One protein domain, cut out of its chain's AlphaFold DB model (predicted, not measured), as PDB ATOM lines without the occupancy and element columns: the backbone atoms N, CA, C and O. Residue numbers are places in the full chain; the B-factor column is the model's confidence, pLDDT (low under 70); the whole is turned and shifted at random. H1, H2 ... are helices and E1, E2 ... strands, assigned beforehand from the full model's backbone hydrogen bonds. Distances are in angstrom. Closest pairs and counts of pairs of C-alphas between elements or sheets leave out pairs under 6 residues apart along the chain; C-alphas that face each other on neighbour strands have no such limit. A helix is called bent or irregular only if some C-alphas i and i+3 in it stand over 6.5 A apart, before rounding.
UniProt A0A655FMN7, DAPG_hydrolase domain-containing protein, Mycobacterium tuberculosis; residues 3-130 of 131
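This is residues 3 to 130 of the 131 residues of the protein "DAPG_hydrolase domain-containing protein" of Mycobacterium tuberculosis (UniProt A0A655FMN7). A five-stranded antiparallel sheet, strongly twisted and curled like part of a barrel, has the long helix H3 running by both of its edge strands, E1 and E5. The short helix H1 lies over strand E3, the irregular helix H2 is at the end of the sheet where E3 ends and E4 begins, and H4 turns off beyond the last residues of H3, with residues 123 to 130 sticking out. The printed part has 128 residues, with four named helices and five named strands in the order E1 E2 H1 E3 E4 E5 H2 H3 H4; the sheet's order is E1 E2 E3 E4 E5, and the class is mixed, helices and strands. It is only just compact, close to loose, with a radius of gyration of the C-alphas of 16.4 A and spans of 48 by 34 by 26 A.

The longest strand is E4, residues 46 to 58, 37.0 A. Beside it are E3, residues 32 to 41, 28.9 A, and E5, residues 61 to 70, 29.7 A. E2, residues 9 to 18, is 26.3 A long and bends by 54 degrees at residue 12. E1, residues 3 to 6, begins at C-alpha 3 (44.825, 5.202, 89.405). H1 is residues 20 to 23. H2, residues 82 to 96, 18.1 A, is irregular: C-alphas 87 and 90 are 7.5 A apart. H3, residues 100 to 118, is 27.0 A long and begins at C-alpha 100 (45.070, 19.313, 74.051). H4, residues 121 to 128, ends at C-alpha 128 (23.192, -0.263, 98.751).

E3, E4 and E5 form a meander, each strand the antiparallel neighbour of the one before, with N 35 and O 53 at 2.9 A and N 65 and O 54 at 2.8 A. E2 is staggered: residues 9 to 12 pair with E1, N 11 to O 4 at 2.8 A, and residues 13 to 18 with E3, N 14 to O 40 at 2.8 A. H3 and the sheet form two layers, a helix on one face of a sheet, though H3 only just stands at the sheet's level, height 3.6 A. Its closest C-alphas to E1 are Asn 105 and Ile 6, 5.9 A. H1 is over E3, height 8.0 A. The closest C-alphas of H2 and E4 are Ile 96 and Ala 48, 6.5 A. H2 and H3 are apart; H3 and H4 meet only through their link. Every O i to N i+4 pair is within hydrogen-bond range in H3 and H4, 6 of 11 are in H2, and H1 is too short for one.

The C-alphas farthest apart, Ala 87 and Ser 127, are 50.4 A apart. The printed part has no cut. The link from E5 to H2 is long, 11 residues; its residues 76 to 77 pair antiparallel with residues 46 to 47 of E4. Mean pLDDT of the printed part is 90.0; residues 82 to 88 and 90 to 97 are under 70.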
ATOM      1  N   SER A   3      44.048   5.615  90.567       93.88
ATOM      2  CA  SER A   3      44.825   5.202  89.405       93.88
ATOM      3  C   SER A   3      43.871   4.761  88.311       93.88
ATOM      4  O   SER A   3      43.106   3.820  88.502       93.88
ATOM      5  N   GLU A   4      43.923   5.447  87.180       91.88
ATOM      6  CA  GLU A   4      42.947   5.295  86.105       91.88
ATOM      7  C   GLU A   4      43.608   5.468  84.736       91.88
ATOM      8  O   GLU A   4      44.742   5.946  84.624       91.88
ATOM      9  N   TYR A   5      42.902   5.048  83.691       92.56
ATOM     10  CA  TYR A   5      43.318   5.259  82.311       92.56
ATOM     11  C   TYR A   5      42.540   6.420  81.707       92.56
ATOM     12  O   TYR A   5      41.318   6.372  81.639       92.56
ATOM     13  N   ILE A   6      43.259   7.415  81.190       89.69
ATOM     14  CA  ILE A   6      42.679   8.497  80.391       89.69
ATOM     15  C   ILE A   6      43.191   8.345  78.959       89.69
ATOM     16  O   ILE A   6      44.345   8.652  78.639       89.69
ATOM     17  N   GLY A   7      42.334   7.808  78.088       89.12
ATOM     18  CA  GLY A   7      42.768   7.271  76.800       89.12
ATOM     19  C   GLY A   7      43.671   6.049  77.003       89.12
ATOM     20  O   GLY A   7      43.341   5.146  77.765       89.12
ATOM     21  N   SER A   8      44.828   6.014  76.343       90.19
ATOM     22  CA  SER A   8      45.804   4.920  76.466       90.19
ATOM     23  C   SER A   8      46.841   5.119  77.581       90.19
ATOM     24  O   SER A   8      47.728   4.281  77.750       90.19
ATOM     25  N   THR A   9      46.748   6.207  78.349       86.88
ATOM     26  CA  THR A   9      47.732   6.553  79.381       86.88
ATOM     27  C   THR A   9      47.195   6.212  80.763       86.88
ATOM     28  O   THR A   9      46.168   6.749  81.177       86.88
ATOM     29  N   LYS A  10      47.921   5.366  81.503       90.19
ATOM     30  CA  LYS A  10      47.678   5.156  82.933       90.19
ATOM     31  C   LYS A  10      48.227   6.339  83.724       90.19
ATOM     32  O   LYS A  10      49.398   6.685  83.570       90.19
ATOM     33  N   LEU A  11      47.402   6.924  84.581       85.75
ATOM     34  CA  LEU A  11      47.748   8.076  85.405       85.75
ATOM     35  C   LEU A  11      47.516   7.760  86.885       85.75
ATOM     36  O   LEU A  11      46.611   7.007  87.248       85.75
ATOM     37  N   GLY A  12      48.357   8.339  87.740       89.88
ATOM     38  CA  GLY A  12      48.109   8.461  89.173       89.88
ATOM     39  C   GLY A  12      47.603   9.868  89.469       89.88
ATOM     40  O   GLY A  12      48.346  10.840  89.292       89.88
ATOM     41  N   ALA A  13      46.356   9.984  89.922       89.88
ATOM     42  CA  ALA A  13      45.725  11.270  90.185       89.88
ATOM     43  C   ALA A  13      45.366  11.460  91.664       89.88
ATOM     44  O   ALA A  13      44.961  10.548  92.392       89.88
ATOM     45  N   ALA A  14      45.516  12.702  92.109       93.12
ATOM     46  CA  ALA A  14      45.030  13.193  93.383       93.12
ATOM     47  C   ALA A  14      43.846  14.129  93.119       93.12
ATOM     48  O   ALA A  14      44.017  15.191  92.517       93.12
ATOM     49  N   ILE A  15      42.663  13.723  93.580       94.94
ATOM     50  CA  ILE A  15      41.458  14.552  93.605       94.94
ATOM     51  C   ILE A  15      41.315  15.110  95.018       94.94
ATOM     52  O   ILE A  15      41.342  14.355  95.990       94.94
ATOM     53  N   GLN A  16      41.200  16.428  95.121       95.19
ATOM     54  CA  GLN A  16      40.964  17.141  96.372       95.19
ATOM     55  C   GLN A  16      39.645  17.898  96.231       95.19
ATOM     56  O   GLN A  16      39.600  18.915  95.534       95.19
ATOM     57  N   PHE A  17      38.584  17.378  96.848       97.38
ATOM     58  CA  PHE A  17      37.277  18.028  96.838       97.38
ATOM     59  C   PHE A  17      37.320  19.344  97.610       97.38
ATOM     60  O   PHE A  17      38.031  19.473  98.609       97.38
ATOM     61  N   VAL A  18      36.583  20.325  97.107       96.81
ATOM     62  CA  VAL A  18      36.460  21.658  97.694       96.81
ATOM     63  C   VAL A  18      35.011  22.114  97.620       96.81
ATOM     64  O   VAL A  18      34.260  21.652  96.766       96.81
ATOM     65  N   GLU A  19      34.653  23.068  98.469       97.06
ATOM     66  CA  GLU A  19      33.358  23.743  98.389       97.06
ATOM     67  C   GLU A  19      33.206  24.523  97.067       97.06
ATOM     68  O   GLU A  19      34.204  25.063  96.563       97.06
ATOM     69  N   PRO A  20      31.979  24.676  96.529       97.31
ATOM     70  CA  PRO A  20      31.721  25.441  95.302       97.31
ATOM     71  C   PRO A  20      32.289  26.869  95.343       97.31
ATOM     72  O   PRO A  20      32.889  27.344  94.369       97.31
ATOM     73  N   ALA A  21      32.212  27.522  96.506       96.75
ATOM     74  CA  ALA A  21      32.741  28.865  96.732       96.75
ATOM     75  C   ALA A  21      34.252  28.986  96.442       96.75
ATOM     76  O   ALA A  21      34.713  30.040  95.997       96.75
ATOM     77  N   ALA A  22      35.033  27.911  96.607       95.31
ATOM     78  CA  ALA A  22      36.463  27.908  96.283       95.31
ATOM     79  C   ALA A  22      36.737  28.064  94.775       95.31
ATOM     80  O   ALA A  22      37.828  28.480  94.381       95.31
ATOM     81  N   MET A  23      35.749  27.753  93.933       95.38
ATOM     82  CA  MET A  23      35.768  27.970  92.484       95.38
ATOM     83  C   MET A  23      34.965  29.212  92.060       95.38
ATOM     84  O   MET A  23      34.808  29.456  90.864       95.38
ATOM     85  N   GLY A  24      34.477  30.010  93.019       95.81
ATOM     86  CA  GLY A  24      33.617  31.167  92.761       95.81
ATOM     87  C   GLY A  24      32.209  30.793  92.288       95.81
ATOM     88  O   GLY A  24      31.569  31.588  91.601       95.81
ATOM     89  N   LEU A  25      31.751  29.579  92.603       96.12
ATOM     90  CA  LEU A  25      30.403  29.100  92.306       96.12
ATOM     91  C   LEU A  25      29.464  29.381  93.493       96.12
ATOM     92  O   LEU A  25      29.949  29.492  94.622       96.12
ATOM     93  N   PRO A  26      28.147  29.532  93.253       95.44
ATOM     94  CA  PRO A  26      27.170  29.645  94.333       95.44
ATOM     95  C   PRO A  26      27.095  28.348  95.145       95.44
ATOM     96  O   PRO A  26      27.510  27.292  94.664       95.44
ATOM     97  N   ASP A  27      26.529  28.448  96.344       95.12
ATOM     98  CA  ASP A  27      26.203  27.282  97.161       95.12
ATOM     99  C   ASP A  27      25.170  26.389  96.458       95.12
ATOM    100  O   ASP A  27      24.387  26.840  95.610       95.12
ATOM    101  N   ASP A  28      25.186  25.114  96.830       96.50
ATOM    102  CA  ASP A  28      24.241  24.115  96.350       96.50
ATOM    103  C   ASP A  28      22.814  24.385  96.861       96.50
ATOM    104  O   ASP A  28      22.582  25.154  97.799       96.50
ATOM    105  N   SER A  29      21.836  23.754  96.216       96.19
ATOM    106  CA  SER A  29      20.417  23.841  96.568       96.19
ATOM    107  C   SER A  29      19.767  22.461  96.532       96.19
ATOM    108  O   SER A  29      20.367  21.500  96.056       96.19
ATOM    109  N   ASP A  30      18.508  22.366  96.962       95.50
ATOM    110  CA  ASP A  30      17.744  21.108  96.921       95.50
ATOM    111  C   ASP A  30      17.684  20.482  95.510       95.50
ATOM    112  O   ASP A  30      17.574  19.267  95.369       95.50
ATOM    113  N   ASP A  31      17.806  21.300  94.458       96.75
ATOM    114  CA  ASP A  31      17.748  20.875  93.056       96.75
ATOM    115  C   ASP A  31      19.116  20.821  92.364       96.75
ATOM    116  O   ASP A  31      19.190  20.560  91.158       96.75
ATOM    117  N   THR A  32      20.212  21.160  93.045       97.38
ATOM    118  CA  THR A  32      21.537  21.243  92.419       97.38
ATOM    119  C   THR A  32      22.652  20.925  93.399       97.38
ATOM    120  O   THR A  32      22.793  21.595  94.413       97.38
ATOM    121  N   VAL A  33      23.500  19.969  93.020       97.81
ATOM    122  CA  VAL A  33      24.717  19.597  93.752       97.81
ATOM    123  C   VAL A  33      25.939  19.794  92.860       97.81
ATOM    124  O   VAL A  33      25.937  19.401  91.688       97.81
ATOM    125  N   SER A  34      27.002  20.376  93.410       98.25
ATOM    126  CA  SER A  34      28.222  20.714  92.680       98.25
ATOM    127  C   SER A  34      29.428  19.985  93.264       98.25
ATOM    128  O   SER A  34      30.033  20.406  94.247       98.25
ATOM    129  N   ILE A  35      29.863  18.920  92.594       98.31
ATOM    130  CA  ILE A  35      31.082  18.197  92.958       98.31
ATOM    131  C   ILE A  35      32.283  18.947  92.375       98.31
ATOM    132  O   ILE A  35      32.600  18.808  91.191       98.31
ATOM    133  N   CYS A  36      32.935  19.761  93.202       98.44
ATOM    134  CA  CYS A  36      34.066  20.606  92.821       98.44
ATOM    135  C   CYS A  36      35.386  20.033  93.340       98.44
ATOM    136  O   CYS A  36      35.465  19.566  94.478       98.44
ATOM    137  N   ALA A  37      36.454  20.097  92.541       97.56
ATOM    138  CA  ALA A  37      37.753  19.616  92.996       97.56
ATOM    139  C   ALA A  37      38.963  20.241  92.297       97.56
ATOM    140  O   ALA A  37      38.930  20.653  91.133       97.56
ATOM    141  N   ARG A  38      40.088  20.206  93.017       95.38
ATOM    142  CA  ARG A  38      41.437  20.268  92.448       95.38
ATOM    143  C   ARG A  38      41.860  18.892  91.953       95.38
ATOM    144  O   ARG A  38      41.842  17.929  92.717       95.38
ATOM    145  N   LEU A  39      42.335  18.834  90.712       92.62
ATOM    146  CA  LEU A  39      42.953  17.645  90.127       92.62
ATOM    147  C   LEU A  39      44.467  17.846  90.040       92.62
ATOM    148  O   LEU A  39      44.925  18.884  89.561       92.62
ATOM    149  N   GLY A  40      45.252  16.862  90.469       90.19
ATOM    150  CA  GLY A  40      46.712  16.938  90.455       90.19
ATOM    151  C   GLY A  40      47.413  15.591  90.400       90.19
ATOM    152  O   GLY A  40      46.779  14.541  90.373       90.19
ATOM    153  N   SER A  41      48.744  15.627  90.399       86.38
ATOM    154  CA  SER A  41      49.575  14.422  90.398       86.38
ATOM    155  C   SER A  41      49.487  13.695  91.738       86.38
ATOM    156  O   SER A  41      49.457  14.333  92.802       86.38
ATOM    157  N   ALA A  42      49.455  12.365  91.679       87.94
ATOM    158  CA  ALA A  42      49.615  11.526  92.856       87.94
ATOM    159  C   ALA A  42      51.057  11.507  93.383       87.94
ATOM    160  O   ALA A  42      51.273  11.473  94.592       87.94
ATOM    161  N   ASP A  43      52.021  11.580  92.469       85.00
ATOM    162  CA  ASP A  43      53.444  11.350  92.734       85.00
ATOM    163  C   ASP A  43      54.223  12.649  92.995       85.00
ATOM    164  O   ASP A  43      55.353  12.626  93.478       85.00
ATOM    165  N   ALA A  44      53.622  13.799  92.681       84.31
ATOM    166  CA  ALA A  44      54.224  15.114  92.857       84.31
ATOM    167  C   ALA A  44      53.257  16.091  93.551       84.31
ATOM    168  O   ALA A  44      52.040  16.001  93.371       84.31
ATOM    169  N   PRO A  45      53.767  17.085  94.307       86.69
ATOM    170  CA  PRO A  45      52.950  18.077  95.005       86.69
ATOM    171  C   PRO A  45      52.446  19.169  94.047       86.69
ATOM    172  O   PRO A  45      52.609  20.360  94.309       86.69
ATOM    173  N   VAL A  46      51.868  18.779  92.913       86.88
ATOM    174  CA  VAL A  46      51.450  19.707  91.861       86.88
ATOM    175  C   VAL A  46      50.027  19.407  91.419       86.88
ATOM    176  O   VAL A  46      49.689  18.275  91.070       86.88
ATOM    177  N   ASP A  47      49.210  20.452  91.407       91.12
ATOM    178  CA  ASP A  47      47.863  20.435  90.869       91.12
ATOM    179  C   ASP A  47      47.881  20.863  89.402       91.12
ATOM    180  O   ASP A  47      48.521  21.844  89.018       91.12
ATOM    181  N   ALA A  48      47.179  20.085  88.591       90.31
ATOM    182  CA  ALA A  48      47.052  20.221  87.151       90.31
ATOM    183  C   ALA A  48      45.973  21.236  86.765       90.31
ATOM    184  O   ALA A  48      46.091  21.911  85.740       90.31
ATOM    185  N   GLY A  49      44.909  21.309  87.565       92.94
ATOM    186  CA  GLY A  49      43.719  22.057  87.207       92.94
ATOM    187  C   GLY A  49      42.579  21.923  88.206       92.94
ATOM    188  O   GLY A  49      42.769  21.478  89.342       92.94
ATOM    189  N   TRP A  50      41.401  22.322  87.745       96.06
ATOM    190  CA  TRP A  50      40.136  22.258  88.467       96.06
ATOM    191  C   TRP A  50      39.098  21.503  87.645       96.06
ATOM    192  O   TRP A  50      39.117  21.582  86.412       96.06
ATOM    193  N   PHE A  51      38.150  20.857  88.312       96.75
ATOM    194  CA  PHE A  51      36.927  20.406  87.664       96.75
ATOM    195  C   PHE A  51      35.701  20.643  88.537       96.75
ATOM    196  O   PHE A  51      35.802  20.755  89.758       96.75
ATOM    197  N   VAL A  52      34.550  20.704  87.873       98.44
ATOM    198  CA  VAL A  52      33.237  20.642  88.509       98.44
ATOM    199  C   VAL A  52      32.331  19.699  87.730       98.44
ATOM    200  O   VAL A  52      32.288  19.747  86.495       98.44
ATOM    201  N   HIS A  53      31.587  18.880  88.463       98.44
ATOM    202  CA  HIS A  53      30.389  18.203  87.991       98.44
ATOM    203  C   HIS A  53      29.185  18.825  88.688       98.44
ATOM    204  O   HIS A  53      29.000  18.642  89.885       98.44
ATOM    205  N   GLN A  54      28.383  19.583  87.945       98.06
ATOM    206  CA  GLN A  54      27.128  20.119  88.458       98.06
ATOM    207  C   GLN A  54      25.998  19.174  88.068       98.06
ATOM    208  O   GLN A  54      25.697  19.052  86.879       98.06
ATOM    209  N   VAL A  55      25.384  18.528  89.050       98.25
ATOM    210  CA  VAL A  55      24.192  17.697  88.881       98.25
ATOM    211  C   VAL A  55      22.977  18.554  89.200       98.25
ATOM    212  O   VAL A  55      22.943  19.184  90.251       98.25
ATOM    213  N   ARG A  56      21.991  18.599  88.304       97.94
ATOM    214  CA  ARG A  56      20.728  19.308  88.543       97.94
ATOM    215  C   ARG A  56      19.520  18.418  88.315       97.94
ATOM    216  O   ARG A  56      19.514  17.613  87.377       97.94
ATOM    217  N   SER A  57      18.494  18.623  89.126       97.75
ATOM    218  CA  SER A  57      17.187  18.001  88.950       97.75
ATOM    219  C   SER A  57      16.545  18.444  87.636       97.75
ATOM    220  O   SER A  57      16.660  19.587  87.187       97.75
ATOM    221  N   THR A  58      15.850  17.510  87.004       97.19
ATOM    222  CA  THR A  58      15.010  17.708  85.824       97.19
ATOM    223  C   THR A  58      13.697  16.951  86.038       97.19
ATOM    224  O   THR A  58      13.658  16.024  86.846       97.19
ATOM    225  N   PRO A  59      12.620  17.248  85.290       97.19
ATOM    226  CA  PRO A  59      11.372  16.493  85.427       97.19
ATOM    227  C   PRO A  59      11.506  14.976  85.194       97.19
ATOM    228  O   PRO A  59      10.652  14.222  85.644       97.19
ATOM    229  N   GLY A  60      12.544  14.530  84.473       95.19
ATOM    230  CA  GLY A  60      12.776  13.123  84.128       95.19
ATOM    231  C   GLY A  60      13.911  12.441  84.897       95.19
ATOM    232  O   GLY A  60      14.324  11.360  84.492       95.19
ATOM    233  N   GLY A  61      14.454  13.066  85.946       96.19
ATOM    234  CA  GLY A  61      15.626  12.576  86.677       96.19
ATOM    235  C   GLY A  61      16.629  13.700  86.893       96.19
ATOM    236  O   GLY A  61      16.252  14.798  87.292       96.19
ATOM    237  N   SER A  62      17.896  13.485  86.563       97.44
ATOM    238  CA  SER A  62      18.940  14.505  86.694       97.44
ATOM    239  C   SER A  62      19.773  14.636  85.428       97.44
ATOM    240  O   SER A  62      19.955  13.666  84.694       97.44
ATOM    241  N   GLU A  63      20.367  15.804  85.218       97.81
ATOM    242  CA  GLU A  63      21.451  15.966  84.255       97.81
ATOM    243  C   GLU A  63      22.733  16.421  84.947       97.81
ATOM    244  O   GLU A  63      22.695  17.155  85.935       97.81
ATOM    245  N   MET A  64      23.876  16.022  84.393       98.25
ATOM    246  CA  MET A  64      25.180  16.431  84.892       98.25
ATOM    247  C   MET A  64      25.942  17.248  83.850       98.25
ATOM    248  O   MET A  64      26.112  16.840  82.700       98.25
ATOM    249  N   ARG A  65      26.446  18.410  84.266       97.62
ATOM    250  CA  ARG A  65      27.239  19.329  83.447       97.62
ATOM    251  C   ARG A  65      28.660  19.386  83.984       97.62
ATOM    252  O   ARG A  65      28.921  19.981  85.024       97.62
ATOM    253  N   SER A  66      29.585  18.818  83.221       98.19
ATOM    254  CA  SER A  66      31.003  18.765  83.583       98.19
ATOM    255  C   SER A  66      31.792  19.917  82.968       98.19
ATOM    256  O   SER A  66      31.573  20.278  81.804       98.19
ATOM    257  N   ARG A  67      32.738  20.490  83.713       97.38
ATOM    258  CA  ARG A  67      33.743  21.435  83.200       97.38
ATOM    259  C   ARG A  67      35.108  21.097  83.784       97.38
ATOM    260  O   ARG A  67      35.213  20.804  84.969       97.38
ATOM    261  N   PHE A  68      36.138  21.196  82.949       95.50
ATOM    262  CA  PHE A  68      37.527  20.941  83.319       95.50
ATOM    263  C   PHE A  68      38.392  22.115  82.862       95.50
ATOM    264  O   PHE A  68      38.380  22.475  81.684       95.50
ATOM    265  N   TRP A  69      39.162  22.691  83.783       94.38
ATOM    266  CA  TRP A  69      40.138  23.744  83.506       94.38
ATOM    267  C   TRP A  69      41.529  23.227  83.829       94.38
ATOM    268  O   TRP A  69      41.926  23.166  84.992       94.38
ATOM    269  N   MET A  70      42.264  22.850  82.788       90.19
ATOM    270  CA  MET A  70      43.536  22.147  82.912       90.19
ATOM    271  C   MET A  70      44.688  23.003  82.391       90.19
ATOM    272  O   MET A  70      44.594  23.618  81.330       90.19
ATOM    273  N   GLY A  71      45.814  22.984  83.102       88.12
ATOM    274  CA  GLY A  71      47.060  23.573  82.627       88.12
ATOM    275  C   GLY A  71      47.137  25.091  82.798       88.12
ATOM    276  O   GLY A  71      46.331  25.718  83.486       88.12
ATOM    277  N   GLY A  72      48.160  25.691  82.184       86.12
ATOM    278  CA  GLY A  72      48.354  27.142  82.148       86.12
ATOM    279  C   GLY A  72      48.281  27.804  83.537       86.12
ATOM    280  O   GLY A  72      49.042  27.421  84.430       86.12
ATOM    281  N   PRO A  73      47.397  28.801  83.745       86.12
ATOM    282  CA  PRO A  73      47.277  29.501  85.024       86.12
ATOM    283  C   PRO A  73      46.683  28.635  86.143       86.12
ATOM    284  O   PRO A  73      46.808  29.004  87.309       86.12
ATOM    285  N   HIS A  74      46.071  27.495  85.813       89.81
ATOM    286  CA  HIS A  74      45.456  26.599  86.787       89.81
ATOM    287  C   HIS A  74      46.469  25.653  87.445       89.81
ATOM    288  O   HIS A  74      46.155  25.055  88.474       89.81
ATOM    289  N   ILE A  75      47.700  25.567  86.920       88.06
ATOM    290  CA  ILE A  75      48.776  24.801  87.554       88.06
ATOM    291  C   ILE A  75      49.239  25.508  88.831       88.06
ATOM    292  O   ILE A  75      49.622  26.685  88.808       88.06
ATOM    293  N   ALA A  76      49.256  24.760  89.933       87.38
ATOM    294  CA  ALA A  76      49.705  25.235  91.237       87.38
ATOM    295  C   ALA A  76      50.570  24.182  91.940       87.38
ATOM    296  O   ALA A  76      50.309  22.988  91.843       87.38
ATOM    297  N   VAL A  77      51.593  24.626  92.670       85.38
ATOM    298  CA  VAL A  77      52.350  23.753  93.578       85.38
ATOM    299  C   VAL A  77      51.659  23.782  94.935       85.38
ATOM    300  O   VAL A  77      51.387  24.858  95.472       85.38
ATOM    301  N   ARG A  78      51.360  22.607  95.490       84.19
ATOM    302  CA  ARG A  78      50.662  22.477  96.772       84.19
ATOM    303  C   ARG A  78      51.487  23.123  97.881       84.19
ATOM    304  O   ARG A  78      52.698  22.929  97.949       84.19
ATOM    305  N   LYS A  79      50.815  23.858  98.773       80.12
ATOM    306  CA  LYS A  79      51.423  24.546  99.931       80.12
ATOM    307  C   LYS A  79      52.524  25.564  99.572       80.12
ATOM    308  O   LYS A  79      53.311  25.927 100.440       80.12
ATOM    309  N   ALA A  80      52.585  26.038  98.325       75.88
ATOM    310  CA  ALA A  80      53.545  27.053  97.894       75.88
ATOM    311  C   ALA A  80      52.857  28.409  97.639       75.88
ATOM    312  O   ALA A  80      51.729  28.431  97.137       75.88
ATOM    313  N   PRO A  81      53.525  29.549  97.914       71.62
ATOM    314  CA  PRO A  81      53.016  30.869  97.546       71.62
ATOM    315  C   PRO A  81      52.783  30.985  96.035       71.62
ATOM    316  O   PRO A  81      53.534  30.424  95.233       71.62
ATOM    317  N   GLU A  82      51.795  31.777  95.618       68.75
ATOM    318  CA  GLU A  82      51.423  31.890  94.200       68.75
ATOM    319  C   GLU A  82      52.595  32.359  93.313       68.75
ATOM    320  O   GLU A  82      52.773  31.877  92.191       68.75
ATOM    321  N   VAL A  83      53.459  33.229  93.842       67.19
ATOM    322  CA  VAL A  83      54.693  33.681  93.177       67.19
ATOM    323  C   VAL A  83      55.658  32.534  92.872       67.19
ATOM    324  O   VAL A  83      56.243  32.505  91.791       67.19
ATOM    325  N   ALA A  84      55.764  31.549  93.769       64.56
ATOM    326  CA  ALA A  84      56.574  30.359  93.545       64.56
ATOM    327  C   ALA A  84      55.946  29.486  92.456       64.56
ATOM    328  O   ALA A  84      56.653  29.017  91.571       64.56
ATOM    329  N   SER A  85      54.613  29.349  92.439       64.88
ATOM    330  CA  SER A  85      53.924  28.566  91.406       64.88
ATOM    331  C   SER A  85      54.173  29.108  89.991       64.88
ATOM    332  O   SER A  85      54.432  28.325  89.079       64.88
ATOM    333  N   LYS A  86      54.192  30.437  89.803       65.31
ATOM    334  CA  LYS A  86      54.431  31.078  88.496       65.31
ATOM    335  C   LYS A  86      55.789  30.715  87.889       65.31
ATOM    336  O   LYS A  86      55.856  30.488  86.684       65.31
ATOM    337  N   ALA A  87      56.835  30.610  88.709       67.31
ATOM    338  CA  ALA A  87      58.187  30.299  88.245       67.31
ATOM    339  C   ALA A  87      58.346  28.841  87.767       67.31
ATOM    340  O   ALA A  87      59.107  28.578  86.840       67.31
ATOM    341  N   VAL A  88      57.605  27.895  88.358       67.25
ATOM    342  CA  VAL A  88      57.705  26.454  88.040       67.25
ATOM    343  C   VAL A  88      56.693  25.965  87.002       67.25
ATOM    344  O   VAL A  88      56.862  24.869  86.468       67.25
ATOM    345  N   ARG A  89      55.679  26.770  86.651       70.56
ATOM    346  CA  ARG A  89      54.631  26.431  85.663       70.56
ATOM    347  C   ARG A  89      55.141  25.812  84.349       70.56
ATOM    348  O   ARG A  89      54.553  24.814  83.944       70.56
ATOM    349  N   PRO A  90      56.204  26.318  83.689       66.25
ATOM    350  CA  PRO A  90      56.674  25.755  82.416       66.25
ATOM    351  C   PRO A  90      57.259  24.340  82.539       66.25
ATOM    352  O   PRO A  90      57.233  23.565  81.585       66.25
ATOM    353  N   ILE A  91      57.811  24.010  83.709       66.00
ATOM    354  CA  ILE A  91      58.387  22.693  84.005       66.00
ATOM    355  C   ILE A  91      57.274  21.754  84.478       66.00
ATOM    356  O   ILE A  91      57.159  20.625  84.004       66.00
ATOM    357  N   ALA A  92      56.399  22.251  85.352       67.62
ATOM    358  CA  ALA A  92      55.239  21.530  85.856       67.62
ATOM    359  C   ALA A  92      54.255  21.133  84.743       67.62
ATOM    360  O   ALA A  92      53.732  20.022  84.766       67.62
ATOM    361  N   SER A  93      54.033  21.987  83.737       67.19
ATOM    362  CA  SER A  93      53.156  21.664  82.605       67.19
ATOM    363  C   SER A  93      53.662  20.471  81.792       67.19
ATOM    364  O   SER A  93      52.864  19.618  81.406       67.19
ATOM    365  N   LYS A  94      54.984  20.367  81.593       66.19
ATOM    366  CA  LYS A  94      55.617  19.206  80.953       66.19
ATOM    367  C   LYS A  94      55.519  17.947  81.809       66.19
ATOM    368  O   LYS A  94      55.273  16.882  81.259       66.19
ATOM    369  N   LEU A  95      55.689  18.067  83.126       64.19
ATOM    370  CA  LEU A  95      55.628  16.929  84.050       64.19
ATOM    371  C   LEU A  95      54.218  16.345  84.189       64.19
ATOM    372  O   LEU A  95      54.068  15.136  84.300       64.19
ATOM    373  N   ILE A  96      53.187  17.192  84.174       66.50
ATOM    374  CA  ILE A  96      51.796  16.758  84.366       66.50
ATOM    375  C   ILE A  96      51.149  16.310  83.045       66.50
ATOM    376  O   ILE A  96      50.099  15.673  83.051       66.50
ATOM    377  N   GLY A  97      51.761  16.616  81.895       66.81
ATOM    378  CA  GLY A  97      51.255  16.161  80.598       66.81
ATOM    379  C   GLY A  97      49.913  16.790  80.217       66.81
ATOM    380  O   GLY A  97      49.086  16.153  79.563       66.81
ATOM    381  N   VAL A  98      49.675  18.043  80.624       76.62
ATOM    382  CA  VAL A  98      48.469  18.768  80.210       76.62
ATOM    383  C   VAL A  98      48.648  19.262  78.776       76.62
ATOM    384  O   VAL A  98      49.272  20.292  78.527       76.62
ATOM    385  N   SER A  99      48.094  18.507  77.834       82.94
ATOM    386  CA  SER A  99      48.035  18.823  76.408       82.94
ATOM    387  C   SER A  99      46.582  18.897  75.932       82.94
ATOM    388  O   SER A  99      45.654  18.465  76.622       82.94
ATOM    389  N   GLU A 100      46.378  19.385  74.708       87.69
ATOM    390  CA  GLU A 100      45.070  19.313  74.051       87.69
ATOM    391  C   GLU A 100      44.579  17.861  73.917       87.69
ATOM    392  O   GLU A 100      43.402  17.583  74.138       87.69
ATOM    393  N   SER A 101      45.474  16.915  73.608       89.06
ATOM    394  CA  SER A 101      45.114  15.496  73.516       89.06
ATOM    395  C   SER A 101      44.642  14.935  74.857       89.06
ATOM    396  O   SER A 101      43.634  14.234  74.891       89.06
ATOM    397  N   THR A 102      45.292  15.298  75.965       86.38
ATOM    398  CA  THR A 102      44.844  14.919  77.311       86.38
ATOM    399  C   THR A 102      43.463  15.498  77.616       86.38
ATOM    400  O   THR A 102      42.607  14.784  78.129       86.38
ATOM    401  N   ALA A 103      43.195  16.753  77.240       89.31
ATOM    402  CA  ALA A 103      41.877  17.367  77.418       89.31
ATOM    403  C   ALA A 103      40.781  16.672  76.585       89.31
ATOM    404  O   ALA A 103      39.682  16.433  77.089       89.31
ATOM    405  N   ARG A 104      41.076  16.293  75.332       92.88
ATOM    406  CA  ARG A 104      40.151  15.521  74.481       92.88
ATOM    407  C   ARG A 104      39.861  14.142  75.070       92.88
ATOM    408  O   ARG A 104      38.703  13.735  75.109       92.88
ATOM    409  N   ASN A 105      40.887  13.451  75.563       93.94
ATOM    410  CA  ASN A 105      40.708  12.158  76.218       93.94
ATOM    411  C   ASN A 105      39.874  12.291  77.496       93.94
ATOM    412  O   ASN A 105      39.006  11.459  77.723       93.94
ATOM    413  N   LEU A 106      40.077  13.349  78.288       92.94
ATOM    414  CA  LEU A 106      39.295  13.608  79.499       92.94
ATOM    415  C   LEU A 106      37.813  13.873  79.193       92.94
ATOM    416  O   LEU A 106      36.943  13.410  79.925       92.94
ATOM    417  N   LEU A 107      37.514  14.565  78.087       94.88
ATOM    418  CA  LEU A 107      36.141  14.757  77.619       94.88
ATOM    419  C   LEU A 107      35.462  13.418  77.292       94.88
ATOM    420  O   LEU A 107      34.346  13.175  77.746       94.88
ATOM    421  N   VAL A 108      36.130  12.561  76.512       96.50
ATOM    422  CA  VAL A 108      35.607  11.233  76.143       96.50
ATOM    423  C   VAL A 108      35.445  10.357  77.380       96.50
ATOM    424  O   VAL A 108      34.391   9.754  77.556       96.50
ATOM    425  N   TYR A 109      36.456  10.342  78.246       96.12
ATOM    426  CA  TYR A 109      36.459   9.593  79.496       96.12
ATOM    427  C   TYR A 109      35.269   9.973  80.381       96.12
ATOM    428  O   TYR A 109      34.452   9.117  80.704       96.12
ATOM    429  N   CYS A 110      35.103  11.267  80.671       96.88
ATOM    430  CA  CYS A 110      33.995  11.762  81.483       96.88
ATOM    431  C   CYS A 110      32.637  11.405  80.863       96.88
ATOM    432  O   CYS A 110      31.728  10.978  81.569       96.88
ATOM    433  N   ALA A 111      32.491  11.534  79.541       96.56
ATOM    434  CA  ALA A 111      31.253  11.152  78.872       96.56
ATOM    435  C   ALA A 111      30.967   9.648  79.014       96.56
ATOM    436  O   ALA A 111      29.838   9.280  79.320       96.56
ATOM    437  N   GLN A 112      31.963   8.786  78.817       97.38
ATOM    438  CA  GLN A 112      31.796   7.335  78.920       97.38
ATOM    439  C   GLN A 112      31.475   6.897  80.348       97.38
ATOM    440  O   GLN A 112      30.486   6.202  80.558       97.38
ATOM    441  N   GLU A 113      32.276   7.330  81.318       97.25
ATOM    442  CA  GLU A 113      32.142   6.944  82.721       97.25
ATOM    443  C   GLU A 113      30.786   7.374  83.290       97.25
ATOM    444  O   GLU A 113      30.073   6.575  83.892       97.25
ATOM    445  N   MET A 114      30.380   8.617  83.030       97.69
ATOM    446  CA  MET A 114      29.169   9.179  83.626       97.69
ATOM    447  C   MET A 114      27.893   8.682  82.946       97.69
ATOM    448  O   MET A 114      26.894   8.470  83.626       97.69
ATOM    449  N   ASN A 115      27.917   8.436  81.628       97.69
ATOM    450  CA  ASN A 115      26.792   7.760  80.966       97.69
ATOM    451  C   ASN A 115      26.688   6.296  81.399       97.69
ATOM    452  O   ASN A 115      25.580   5.781  81.517       97.69
ATOM    453  N   HIS A 116      27.819   5.627  81.643       98.19
ATOM    454  CA  HIS A 116      27.805   4.271  82.173       98.19
ATOM    455  C   HIS A 116      27.191   4.243  83.575       98.19
ATOM    456  O   HIS A 116      26.247   3.490  83.794       98.19
ATOM    457  N   LEU A 117      27.650   5.118  84.479       97.88
ATOM    458  CA  LEU A 117      27.109   5.253  85.833       97.88
ATOM    459  C   LEU A 117      25.605   5.556  85.821       97.88
ATOM    460  O   LEU A 117      24.839   4.893  86.514       97.88
ATOM    461  N   ALA A 118      25.161   6.501  84.988       97.50
ATOM    462  CA  ALA A 118      23.746   6.853  84.867       97.50
ATOM    463  C   ALA A 118      22.848   5.661  84.478       97.50
ATOM    464  O   ALA A 118      21.665   5.665  84.805       97.50
ATOM    465  N   GLY A 119      23.399   4.642  83.808       97.88
ATOM    466  CA  GLY A 119      22.658   3.449  83.405       97.88
ATOM    467  C   GLY A 119      22.265   2.512  84.550       97.88
ATOM    468  O   GLY A 119      21.391   1.680  84.339       97.88
ATOM    469  N   PHE A 120      22.891   2.621  85.728       97.81
ATOM    470  CA  PHE A 120      22.615   1.725  86.862       97.81
ATOM    471  C   PHE A 120      22.682   2.396  88.245       97.81
ATOM    472  O   PHE A 120      22.499   1.725  89.256       97.81
ATOM    473  N   LEU A 121      22.942   3.707  88.325       97.19
ATOM    474  CA  LEU A 121      23.097   4.417  89.601       97.19
ATOM    475  C   LEU A 121      21.851   4.327  90.495       97.19
ATOM    476  O   LEU A 121      21.993   4.196  91.706       97.19
ATOM    477  N   ALA A 122      20.650   4.386  89.912       96.69
ATOM    478  CA  ALA A 122      19.403   4.283  90.671       96.69
ATOM    479  C   ALA A 122      19.258   2.902  91.333       96.69
ATOM    480  O   ALA A 122      19.080   2.830  92.545       96.69
ATOM    481  N   ASP A 123      19.435   1.827  90.560       98.12
ATOM    482  CA  ASP A 123      19.371   0.444  91.054       98.12
ATOM    483  C   ASP A 123      20.463   0.167  92.104       98.12
ATOM    484  O   ASP A 123      20.234  -0.530  93.096       98.12
ATOM    485  N   LEU A 124      21.659   0.737  91.902       97.81
ATOM    486  CA  LEU A 124      22.763   0.650  92.858       97.81
ATOM    487  C   LEU A 124      22.401   1.328  94.185       97.81
ATOM    488  O   LEU A 124      22.640   0.751  95.242       97.81
ATOM    489  N   TRP A 125      21.821   2.529  94.134       96.69
ATOM    490  CA  TRP A 125      21.385   3.254  95.326       96.69
ATOM    491  C   TRP A 125      20.245   2.535  96.052       96.69
ATOM    492  O   TRP A 125      20.293   2.408  97.268       96.69
ATOM    493  N   GLU A 126      19.255   2.007  95.330       97.38
ATOM    494  CA  GLU A 126      18.177   1.212  95.935       97.38
ATOM    495  C   GLU A 126      18.721  -0.025  96.663       97.38
ATOM    496  O   GLU A 126      18.218  -0.400  97.720       97.38
ATOM    497  N   SER A 127      19.770  -0.641  96.117       97.56
ATOM    498  CA  SER A 127      20.352  -1.859  96.680       97.56
ATOM    499  C   SER A 127      21.308  -1.604  97.853       97.56
ATOM    500  O   SER A 127      21.391  -2.449  98.739       97.56
ATOM    501  N   PHE A 128      22.046  -0.485  97.851       97.50
ATOM    502  CA  PHE A 128      23.192  -0.263  98.751       97.50
ATOM    503  C   PHE A 128      23.253   1.133  99.398       97.50
ATOM    504  O   PHE A 128      24.223   1.441 100.081       97.50
ATOM    505  N   GLY A 129      22.276   2.014  99.173       93.44
ATOM    506  CA  GLY A 129      22.348   3.420  99.601       93.44
ATOM    507  C   GLY A 129      22.281   3.650 101.113       93.44
ATOM    508  O   GLY A 129      22.754   4.680 101.592       93.44
ATOM    509  N   ASP A 130      21.726   2.685 101.847       92.56
ATOM    510  CA  ASP A 130      21.567   2.725 103.305       92.56
ATOM    511  C   ASP A 130      22.634   1.903 104.066       92.56
ATOM    512  O   ASP A 130      22.545   1.781 105.291       92.56
TER     513      ASP A 130